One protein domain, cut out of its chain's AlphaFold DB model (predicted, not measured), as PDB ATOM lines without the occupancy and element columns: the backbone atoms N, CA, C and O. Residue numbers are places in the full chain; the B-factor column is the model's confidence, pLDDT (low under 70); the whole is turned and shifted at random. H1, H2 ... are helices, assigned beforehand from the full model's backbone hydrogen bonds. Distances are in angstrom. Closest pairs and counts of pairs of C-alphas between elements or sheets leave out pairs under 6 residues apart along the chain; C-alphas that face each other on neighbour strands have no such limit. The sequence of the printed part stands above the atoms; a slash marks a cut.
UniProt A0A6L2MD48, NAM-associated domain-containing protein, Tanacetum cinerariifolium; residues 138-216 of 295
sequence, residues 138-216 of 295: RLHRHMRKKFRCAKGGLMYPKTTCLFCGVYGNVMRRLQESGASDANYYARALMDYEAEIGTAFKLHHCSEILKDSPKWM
ATOM      1  N   ARG A 138     204.585 144.688 148.429       41.81
ATOM      2  CA  ARG A 138     206.058 144.848 148.292       41.81
ATOM      3  C   ARG A 138     206.784 145.141 149.605       41.81
ATOM      4  O   ARG A 138     207.968 144.817 149.703       41.81
ATOM      5  N   LEU A 139     206.101 145.689 150.613       46.69
ATOM      6  CA  LEU A 139     206.694 145.951 151.930       46.69
ATOM      7  C   LEU A 139     206.942 144.636 152.690       46.69
ATOM      8  O   LEU A 139     208.005 144.422 153.278       46.69
ATOM      9  N   HIS A 140     206.009 143.690 152.561       44.94
ATOM     10  CA  HIS A 140     205.991 142.441 153.322       44.94
ATOM     11  C   HIS A 140     207.241 141.564 153.084       44.94
ATOM     12  O   HIS A 140     207.756 140.925 154.005       44.94
ATOM     13  N   ARG A 141     207.806 141.561 151.864       44.62
ATOM     14  CA  ARG A 141     208.980 140.727 151.537       44.62
ATOM     15  C   ARG A 141     210.299 141.296 152.083       44.62
ATOM     16  O   ARG A 141     211.198 140.521 152.400       44.62
ATOM     17  N   HIS A 142     210.423 142.619 152.225       41.28
ATOM     18  CA  HIS A 142     211.649 143.257 152.728       41.28
ATOM     19  C   HIS A 142     211.695 143.326 154.265       41.28
ATOM     20  O   HIS A 142     212.768 143.216 154.857       41.28
ATOM     21  N   MET A 143     210.529 143.418 154.910       45.50
ATOM     22  CA  MET A 143     210.379 143.472 156.370       45.50
ATOM     23  C   MET A 143     210.717 142.150 157.080       45.50
ATOM     24  O   MET A 143     211.115 142.147 158.244       45.50
ATOM     25  N   ARG A 144     210.625 141.009 156.378       46.31
ATOM     26  CA  ARG A 144     210.799 139.663 156.957       46.31
ATOM     27  C   ARG A 144     212.209 139.330 157.461       46.31
ATOM     28  O   ARG A 144     212.350 138.355 158.194       46.31
ATOM     29  N   LYS A 145     213.253 140.073 157.068       41.62
ATOM     30  CA  LYS A 145     214.653 139.657 157.304       41.62
ATOM     31  C   LYS A 145     215.501 140.562 158.203       41.62
ATOM     32  O   LYS A 145     216.606 140.141 158.530       41.62
ATOM     33  N   LYS A 146     215.046 141.758 158.607       44.00
ATOM     34  CA  LYS A 146     215.953 142.744 159.241       44.00
ATOM     35  C   LYS A 146     215.537 143.351 160.582       44.00
ATOM     36  O   LYS A 146     216.423 143.813 161.290       44.00
ATOM     37  N   PHE A 147     214.272 143.302 160.994       46.69
ATOM     38  CA  PHE A 147     213.879 143.905 162.274       46.69
ATOM     39  C   PHE A 147     213.986 142.901 163.422       46.69
ATOM     40  O   PHE A 147     213.010 142.301 163.858       46.69
ATOM     41  N   ARG A 148     215.218 142.707 163.894       51.25
ATOM     42  CA  ARG A 148     215.489 142.245 165.255       51.25
ATOM     43  C   ARG A 148     215.898 143.476 166.053       51.25
ATOM     44  O   ARG A 148     217.068 143.841 166.049       51.25
ATOM     45  N   CYS A 149     214.936 144.162 166.667       52.66
ATOM     46  CA  CYS A 149     215.268 145.213 167.623       52.66
ATOM     47  C   CYS A 149     215.658 144.501 168.922       52.66
ATOM     48  O   CYS A 149     214.796 143.989 169.627       52.66
ATOM     49  N   ALA A 150     216.958 144.347 169.169       52.16
ATOM     50  CA  ALA A 150     217.467 143.784 170.413       52.16
ATOM     51  C   ALA A 150     217.888 144.947 171.312       52.16
ATOM     52  O   ALA A 150     218.903 145.600 171.059       52.16
ATOM     53  N   LYS A 151     217.110 145.221 172.358       53.53
ATOM     54  CA  LYS A 151     217.539 146.101 173.450       53.53
ATOM     55  C   LYS A 151     217.803 145.198 174.654       53.53
ATOM     56  O   LYS A 151     216.896 144.518 175.111       53.53
ATOM     57  N   GLY A 152     219.057 145.102 175.097       54.94
ATOM     58  CA  GLY A 152     219.430 144.274 176.257       54.94
ATOM     59  C   GLY A 152     219.207 142.763 176.092       54.94
ATOM     60  O   GLY A 152     219.003 142.076 177.079       54.94
ATOM     61  N   GLY A 153     219.191 142.239 174.860       59.03
ATOM     62  CA  GLY A 153     218.913 140.818 174.600       59.03
ATOM     63  C   GLY A 153     217.424 140.447 174.586       59.03
ATOM     64  O   GLY A 153     217.081 139.373 174.098       59.03
ATOM     65  N   LEU A 154     216.532 141.350 175.009       56.91
ATOM     66  CA  LEU A 154     215.090 141.165 174.873       56.91
ATOM     67  C   LEU A 154     214.699 141.239 173.395       56.91
ATOM     68  O   LEU A 154     214.890 142.250 172.710       56.91
ATOM     69  N   MET A 155     214.182 140.117 172.896       71.19
ATOM     70  CA  MET A 155     213.605 140.011 171.566       71.19
ATOM     71  C   MET A 155     212.173 140.525 171.611       71.19
ATOM     72  O   MET A 155     211.280 139.847 172.113       71.19
ATOM     73  N   TYR A 156     211.938 141.715 171.066       77.19
ATOM     74  CA  TYR A 156     210.576 142.220 170.956       77.19
ATOM     75  C   TYR A 156     209.789 141.492 169.860       77.19
ATOM     76  O   TYR A 156     210.365 141.091 168.837       77.19
ATOM     77  N   PRO A 157     208.458 141.367 170.019       86.25
ATOM     78  CA  PRO A 157     207.592 140.844 168.976       86.25
ATOM     79  C   PRO A 157     207.770 141.611 167.662       86.25
ATOM     80  O   PRO A 157     207.928 142.836 167.633       86.25
ATOM     81  N   LYS A 158     207.719 140.882 166.542       85.38
ATOM     82  CA  LYS A 158     207.862 141.473 165.199       85.38
ATOM     83  C   LYS A 158     206.799 142.541 164.937       85.38
ATOM     84  O   LYS A 158     207.114 143.559 164.335       85.38
ATOM     85  N   THR A 159     205.574 142.323 165.413       90.94
ATOM     86  CA  THR A 159     204.452 143.267 165.302       90.94
ATOM     87  C   THR A 159     204.762 144.595 165.986       90.94
ATOM     88  O   THR A 159     204.558 145.644 165.387       90.94
ATOM     89  N   THR A 160     205.349 144.567 167.185       90.62
ATOM     90  CA  THR A 160     205.787 145.776 167.898       90.62
ATOM     91  C   THR A 160     206.886 146.510 167.137       90.62
ATOM     92  O   THR A 160     206.799 147.719 166.963       90.62
ATOM     93  N   CYS A 161     207.886 145.795 166.610       87.25
ATOM     94  CA  CYS A 161     208.944 146.423 165.809       87.25
ATOM     95  C   CYS A 161     208.395 147.086 164.534       87.25
ATOM     96  O   CYS A 161     208.840 148.170 164.164       87.25
ATOM     97  N   LEU A 162     207.436 146.438 163.866       90.50
ATOM     98  CA  LEU A 162     206.764 146.994 162.690       90.50
ATOM     99  C   LEU A 162     205.981 148.255 163.054       90.50
ATOM    100  O   LEU A 162     206.159 149.277 162.395       90.50
ATOM    101  N   PHE A 163     205.195 148.207 164.131       94.00
ATOM    102  CA  PHE A 163     204.443 149.358 164.624       94.00
ATOM    103  C   PHE A 163     205.357 150.538 164.981       94.00
ATOM    104  O   PHE A 163     205.124 151.645 164.506       94.00
ATOM    105  N   CYS A 164     206.448 150.315 165.725       90.56
ATOM    106  CA  CYS A 164     207.427 151.369 166.025       90.56
ATOM    107  C   CYS A 164     208.020 151.981 164.745       90.56
ATOM    108  O   CYS A 164     208.261 153.186 164.675       90.56
ATOM    109  N   GLY A 165     208.220 151.162 163.708       90.62
ATOM    110  CA  GLY A 165     208.623 151.633 162.390       90.62
ATOM    111  C   GLY A 165     207.580 152.553 161.752       90.62
ATOM    112  O   GLY A 165     207.930 153.640 161.293       90.62
ATOM    113  N   VAL A 166     206.308 152.150 161.737       92.50
ATOM    114  CA  VAL A 166     205.191 152.966 161.224       92.50
ATOM    115  C   VAL A 166     205.088 154.280 162.002       92.50
ATOM    116  O   VAL A 166     205.137 155.346 161.392       92.50
ATOM    117  N   TYR A 167     205.080 154.224 163.334       92.12
ATOM    118  CA  TYR A 167     205.032 155.398 164.208       92.12
ATOM    119  C   TYR A 167     206.170 156.390 163.928       92.12
ATOM    120  O   TYR A 167     205.919 157.573 163.705       92.12
ATOM    121  N   GLY A 168     207.415 155.914 163.813       90.44
ATOM    122  CA  GLY A 168     208.550 156.768 163.455       90.44
ATOM    123  C   GLY A 168     208.421 157.414 162.070       90.44
ATOM    124  O   GLY A 168     208.941 158.507 161.842       90.44
ATOM    125  N   ASN A 169     207.728 156.767 161.128       89.69
ATOM    126  CA  ASN A 169     207.428 157.370 159.831       89.69
ATOM    127  C   ASN A 169     206.346 158.446 159.930       89.69
ATOM    128  O   ASN A 169     206.519 159.492 159.310       89.69
ATOM    129  N   VAL A 170     205.282 158.225 160.710       91.44
ATOM    130  CA  VAL A 170     204.251 159.242 160.969       91.44
ATOM    131  C   VAL A 170     204.882 160.464 161.630       91.44
ATOM    132  O   VAL A 170     204.713 161.567 161.124       91.44
ATOM    133  N   MET A 171     205.701 160.271 162.664       88.69
ATOM    134  CA  MET A 171     206.423 161.354 163.340       88.69
ATOM    135  C   MET A 171     207.290 162.200 162.401       88.69
ATOM    136  O   MET A 171     207.343 163.418 162.542       88.69
ATOM    137  N   ARG A 172     207.959 161.584 161.417       86.19
ATOM    138  CA  ARG A 172     208.760 162.339 160.437       86.19
ATOM    139  C   ARG A 172     207.942 162.985 159.326       86.19
ATOM    140  O   ARG A 172     208.382 163.989 158.781       86.19
ATOM    141  N   ARG A 173     206.819 162.385 158.930       84.44
ATOM    142  CA  ARG A 173     205.948 162.927 157.872       84.44
ATOM    143  C   ARG A 173     205.094 164.076 158.380       84.44
ATOM    144  O   ARG A 173     204.854 165.019 157.643       84.44
ATOM    145  N   LEU A 174     204.647 163.961 159.622       79.56
ATOM    146  CA  LEU A 174     203.725 164.869 160.273       79.56
ATOM    147  C   LEU A 174     204.484 165.746 161.274       79.56
ATOM    148  O   LEU A 174     204.073 165.882 162.420       79.56
ATOM    149  N   GLN A 175     205.613 166.343 160.875       73.31
ATOM    150  CA  GLN A 175     206.185 167.465 161.634       73.31
ATOM    151  C   GLN A 175     205.286 168.701 161.468       73.31
ATOM    152  O   GLN A 175     205.676 169.722 160.911       73.31
ATOM    153  N   GLU A 176     204.037 168.578 161.900       76.75
ATOM    154  CA  GLU A 176     203.096 169.674 162.002       76.75
ATOM    155  C   GLU A 176     203.327 170.336 163.356       76.75
ATOM    156  O   GLU A 176     203.235 169.699 164.408       76.75
ATOM    157  N   SER A 177     203.672 171.620 163.322       67.62
ATOM    158  CA  SER A 177     203.828 172.450 164.511       67.62
ATOM    159  C   SER A 177     202.533 172.414 165.330       67.62
ATOM    160  O   SER A 177     201.539 173.015 164.935       67.62
ATOM    161  N   GLY A 178     202.535 171.688 166.451       83.56
ATOM    162  CA  GLY A 178     201.386 171.575 167.358       83.56
ATOM    163  C   GLY A 178     200.664 170.223 167.364       83.56
ATOM    164  O   GLY A 178     199.696 170.072 168.106       83.56
ATOM    165  N   ALA A 179     201.114 169.226 166.598       85.38
ATOM    166  CA  ALA A 179     200.573 167.876 166.732       85.38
ATOM    167  C   ALA A 179     201.000 167.245 168.071       85.38
ATOM    168  O   ALA A 179     202.176 167.252 168.435       85.38
ATOM    169  N   SER A 180     200.031 166.698 168.811       91.25
ATOM    170  CA  SER A 180     200.293 165.987 170.066       91.25
ATOM    171  C   SER A 180     200.765 164.549 169.813       91.25
ATOM    172  O   SER A 180     200.391 163.936 168.810       91.25
ATOM    173  N   ASP A 181     201.504 163.963 170.760       89.56
ATOM    174  CA  ASP A 181     201.900 162.542 170.749       89.56
ATOM    175  C   ASP A 181     200.719 161.588 170.518       89.56
ATOM    176  O   ASP A 181     200.852 160.584 169.809       89.56
ATOM    177  N   ALA A 182     199.541 161.932 171.046       91.44
ATOM    178  CA  ALA A 182     198.318 161.164 170.849       91.44
ATOM    179  C   ALA A 182     197.869 161.151 169.376       91.44
ATOM    180  O   ALA A 182     197.435 160.110 168.875       91.44
ATOM    181  N   ASN A 183     198.039 162.263 168.652       93.06
ATOM    182  CA  ASN A 183     197.708 162.351 167.227       93.06
ATOM    183  C   ASN A 183     198.629 161.447 166.397       93.06
ATOM    184  O   ASN A 183     198.157 160.700 165.535       93.06
ATOM    185  N   TYR A 184     199.935 161.472 166.684       91.88
ATOM    186  CA  TYR A 184     200.908 160.591 166.033       91.88
ATOM    187  C   TYR A 184     200.576 159.119 166.266       91.88
ATOM    188  O   TYR A 184     200.640 158.307 165.341       91.88
ATOM    189  N   TYR A 185     200.191 158.779 167.497       92.69
ATOM    190  CA  TYR A 185     199.850 157.415 167.872       92.69
ATOM    191  C   TYR A 185     198.594 156.915 167.152       92.69
ATOM    192  O   TYR A 185     198.617 155.846 166.544       92.69
ATOM    193  N   ALA A 186     197.524 157.715 167.146       93.88
ATOM    194  CA  ALA A 186     196.281 157.382 166.453       93.88
ATOM    195  C   ALA A 186     196.509 157.168 164.950       93.88
ATOM    196  O   ALA A 186     196.009 156.207 164.362       93.88
ATOM    197  N   ARG A 187     197.326 158.021 164.321       94.56
ATOM    198  CA  ARG A 187     197.643 157.874 162.900       94.56
ATOM    199  C   ARG A 187     198.495 156.640 162.619       94.56
ATOM    200  O   ARG A 187     198.232 155.938 161.648       94.56
ATOM    201  N   ALA A 188     199.456 156.337 163.487       94.56
ATOM    202  CA  ALA A 188     200.264 155.130 163.369       94.56
ATOM    203  C   ALA A 188     199.430 153.847 163.501       94.56
ATOM    204  O   ALA A 188     199.723 152.872 162.813       94.56
ATOM    205  N   LEU A 189     198.389 153.843 164.343       95.06
ATOM    206  CA  LEU A 189     197.451 152.720 164.437       95.06
ATOM    207  C   LEU A 189     196.678 152.523 163.131       95.06
ATOM    208  O   LEU A 189     196.639 151.401 162.629       95.06
ATOM    209  N   MET A 190     196.139 153.601 162.552       95.50
ATOM    210  CA  MET A 190     195.431 153.536 161.267       95.50
ATOM    211  C   MET A 190     196.342 153.047 160.135       95.50
ATOM    212  O   MET A 190     195.955 152.163 159.373       95.50
ATOM    213  N   ASP A 191     197.564 153.578 160.042       94.38
ATOM    214  CA  ASP A 191     198.525 153.177 159.010       94.38
ATOM    215  C   ASP A 191     198.970 151.713 159.198       94.38
ATOM    216  O   ASP A 191     199.085 150.964 158.228       94.38
ATOM    217  N   TYR A 192     199.171 151.263 160.443       95.50
ATOM    218  CA  TYR A 192     199.515 149.872 160.746       95.50
ATOM    219  C   TYR A 192     198.388 148.906 160.366       95.50
ATOM    220  O   TYR A 192     198.643 147.870 159.750       95.50
ATOM    221  N   GLU A 193     197.145 149.233 160.719       95.06
ATOM    222  CA  GLU A 193     195.985 148.412 160.383       95.06
ATOM    223  C   GLU A 193     195.749 148.372 158.870       95.06
ATOM    224  O   GLU A 193     195.505 147.300 158.323       95.06
ATOM    225  N   ALA A 194     195.936 149.493 158.169       94.25
ATOM    226  CA  ALA A 194     195.864 149.544 156.711       94.25
ATOM    227  C   ALA A 194     196.945 148.683 156.024       94.25
ATOM    228  O   ALA A 194     196.699 148.113 154.960       94.25
ATOM    229  N   GLU A 195     198.144 148.577 156.610       89.25
ATOM    230  CA  GLU A 195     199.247 147.792 156.043       89.25
ATOM    231  C   GLU A 195     199.169 146.296 156.368       89.25
ATOM    232  O   GLU A 195     199.465 145.458 155.510       89.25
ATOM    233  N   ILE A 196     198.830 145.951 157.611       91.94
ATOM    234  CA  ILE A 196     198.869 144.568 158.106       91.94
ATOM    235  C   ILE A 196     197.490 143.900 158.031       91.94
ATOM    236  O   ILE A 196     197.414 142.676 157.923       91.94
ATOM    237  N   GLY A 197     196.408 144.680 158.038       92.69
ATOM    238  CA  GLY A 197     195.028 144.189 158.058       92.69
ATOM    239  C   GLY A 197     194.570 143.699 159.433       92.69
ATOM    240  O   GLY A 197     193.560 143.010 159.533       92.69
ATOM    241  N   THR A 198     195.325 143.998 160.492       92.56
ATOM    242  CA  THR A 198     194.999 143.591 161.865       92.56
ATOM    243  C   THR A 198     195.236 144.740 162.829       92.56
ATOM    244  O   THR A 198     196.304 145.355 162.776       92.56
ATOM    245  N   ALA A 199     194.312 144.951 163.766       93.25
ATOM    246  CA  ALA A 199     194.498 145.897 164.859       93.25
ATOM    247  C   ALA A 199     195.724 145.534 165.719       93.25
ATOM    248  O   ALA A 199     195.982 144.366 166.040       93.25
ATOM    249  N   PHE A 200     196.499 146.546 166.098       94.88
ATOM    250  CA  PHE A 200     197.666 146.379 166.958       94.88
ATOM    251  C   PHE A 200     197.230 146.155 168.413       94.88
ATOM    252  O   PHE A 200     196.499 146.966 168.959       94.88
ATOM    253  N   LYS A 201     197.680 145.064 169.051       93.31
ATOM    254  CA  LYS A 201     197.262 144.688 170.422       93.31
ATOM    255  C   LYS A 201     198.329 144.920 171.497       93.31
ATOM    256  O   LYS A 201     198.044 144.830 172.684       93.31
ATOM    257  N   LEU A 202     199.575 145.187 171.105       92.06
ATOM    258  CA  LEU A 202     200.726 145.242 172.019       92.06
ATOM    259  C   LEU A 202     201.101 146.685 172.378       92.06
ATOM    260  O   LEU A 202     202.262 147.083 172.238       92.06
ATOM    261  N   HIS A 203     200.112 147.462 172.828       90.38
ATOM    262  CA  HIS A 203     200.278 148.879 173.166       90.38
ATOM    263  C   HIS A 203     201.388 149.090 174.196       90.38
ATOM    264  O   HIS A 203     202.337 149.822 173.918       90.38
ATOM    265  N   HIS A 204     201.346 148.350 175.305       89.69
ATOM    266  CA  HIS A 204     202.327 148.441 176.388       89.69
ATOM    267  C   HIS A 204     203.776 148.244 175.910       89.69
ATOM    268  O   HIS A 204     204.662 149.035 176.229       89.69
ATOM    269  N   CYS A 205     204.022 147.242 175.057       89.06
ATOM    270  CA  CYS A 205     205.351 147.029 174.486       89.06
ATOM    271  C   CYS A 205     205.797 148.237 173.652       89.06
ATOM    272  O   CYS A 205     206.955 148.637 173.732       89.06
ATOM    273  N   SER A 206     204.897 148.837 172.864       88.44
ATOM    274  CA  SER A 206     205.234 150.025 172.068       88.44
ATOM    275  C   SER A 206     205.621 151.223 172.935       88.44
ATOM    276  O   SER A 206     206.515 151.976 172.553       88.44
ATOM    277  N   GLU A 207     205.016 151.363 174.117       89.50
ATOM    278  CA  GLU A 207     205.329 152.450 175.042       89.50
ATOM    279  C   GLU A 207     206.716 152.314 175.651       89.50
ATOM    280  O   GLU A 207     207.454 153.285 175.685       89.50
ATOM    281  N   ILE A 208     207.123 151.105 176.033       88.12
ATOM    282  CA  ILE A 208     208.481 150.869 176.545       88.12
ATOM    283  C   ILE A 208     209.526 151.109 175.448       88.12
ATOM    284  O   ILE A 208     210.649 151.554 175.713       88.12
ATOM    285  N   LEU A 209     209.189 150.786 174.194       84.75
ATOM    286  CA  LEU A 209     210.112 151.005 173.091       84.75
ATOM    287  C   LEU A 209     210.242 152.477 172.721       84.75
ATOM    288  O   LEU A 209     211.374 152.870 172.452       84.75
ATOM    289  N   LYS A 210     209.162 153.274 172.701       79.62
ATOM    290  CA  LYS A 210     209.176 154.646 172.151       79.62
ATOM    291  C   LYS A 210     210.235 155.546 172.806       79.62
ATOM    292  O   LYS A 210     210.923 156.283 172.108       79.62
ATOM    293  N   ASP A 211     210.531 155.347 174.084       79.81
ATOM    294  CA  ASP A 211     211.523 156.158 174.807       79.81
ATOM    295  C   ASP A 211     212.983 155.797 174.468       79.81
ATOM    296  O   ASP A 211     213.943 156.413 174.928       79.81
ATOM    297  N   SER A 212     213.201 154.759 173.658       77.31
ATOM    298  CA  SER A 212     214.535 154.280 173.319       77.31
ATOM    299  C   SER A 212     215.117 154.947 172.061       77.31
ATOM    300  O   SER A 212     214.796 154.522 170.958       77.31
ATOM    301  N   PRO A 213     216.135 155.821 172.133       67.31
ATOM    302  CA  PRO A 213     216.674 156.509 170.945       67.31
ATOM    303  C   PRO A 213     217.214 155.563 169.850       67.31
ATOM    304  O   PRO A 213     217.315 155.933 168.680       67.31
ATOM    305  N   LYS A 214     217.520 154.308 170.206       70.62
ATOM    306  CA  LYS A 214     218.024 153.276 169.286       70.62
ATOM    307  C   LYS A 214     217.034 152.860 168.189       70.62
ATOM    308  O   LYS A 214     217.494 152.461 167.123       70.62
ATOM    309  N   TRP A 215     215.713 152.924 168.404       70.62
ATOM    310  CA  TRP A 215     214.765 152.539 167.340       70.62
ATOM    311  C   TRP A 215     214.567 153.659 166.319       70.62
ATOM    312  O   TRP A 215     214.421 153.357 165.137       70.62
ATOM    313  N   MET A 216     214.667 154.929 166.728       65.19
ATOM    314  CA  MET A 216     214.632 156.062 165.795       65.19
ATOM    315  C   MET A 216     215.816 156.053 164.820       65.19
ATOM    316  O   MET A 216     215.669 156.465 163.674       65.19
TER     317      MET A 216
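Overview. This is residues 138 to 216 of the 295 residues of the protein "NAM-associated domain-containing protein" of Tanacetum cinerariifolium (UniProt A0A6L2MD48). Two long helices, H2 and H3, cross as an X, and short H4 packs on another side of H2. H1 and the loop of residues 144 to 157 lie outside. The printed part has 79 residues with five named helices, H1 to H5 in order, and no named strand: all helix, compact, radius of gyration of the C-alphas 12.5 A, spans 36 by 29 by 20 A.

Arrangement. H1, residues 138 to 143, touches no helix. H2, residues 158 to 173, touches H3, residues 181 to 196, at a steep tilt of 56 degrees, opposite ways; the closest C-alphas, of Tyr 167 and Ala 188, are 4.8 A apart. With residues 160 to 164 alone H2 touches H4, residues 203 to 210; the closest C-alphas are those of Thr 160 and Ser 206, 6.0 A. H2 only just touches H5, residues 213 to 216, with residues 164 to 168 alone and 3 pairs of C-alphas within 8 A; the closest are those of Gly 168 and Met 216, 6.6 A. Every O i to N i+4 pair is within hydrogen-bond range in H2, H3 and H4, 1 of 2 in H1; H5 is too short for one.

Along the chain. H1 begins at C-alpha 138 (206.058, 144.848, 148.292). H2 measures 22.8 A and H3 22.2 A from first to last C-alpha. H5 ends at C-alpha 216 (214.632, 156.062, 165.795).

Size, cuts and confidence. The printed part has no cut. The link H1 to H2 is long. Residues 138 to 154, 177, 213 and 216 have pLDDT under 70.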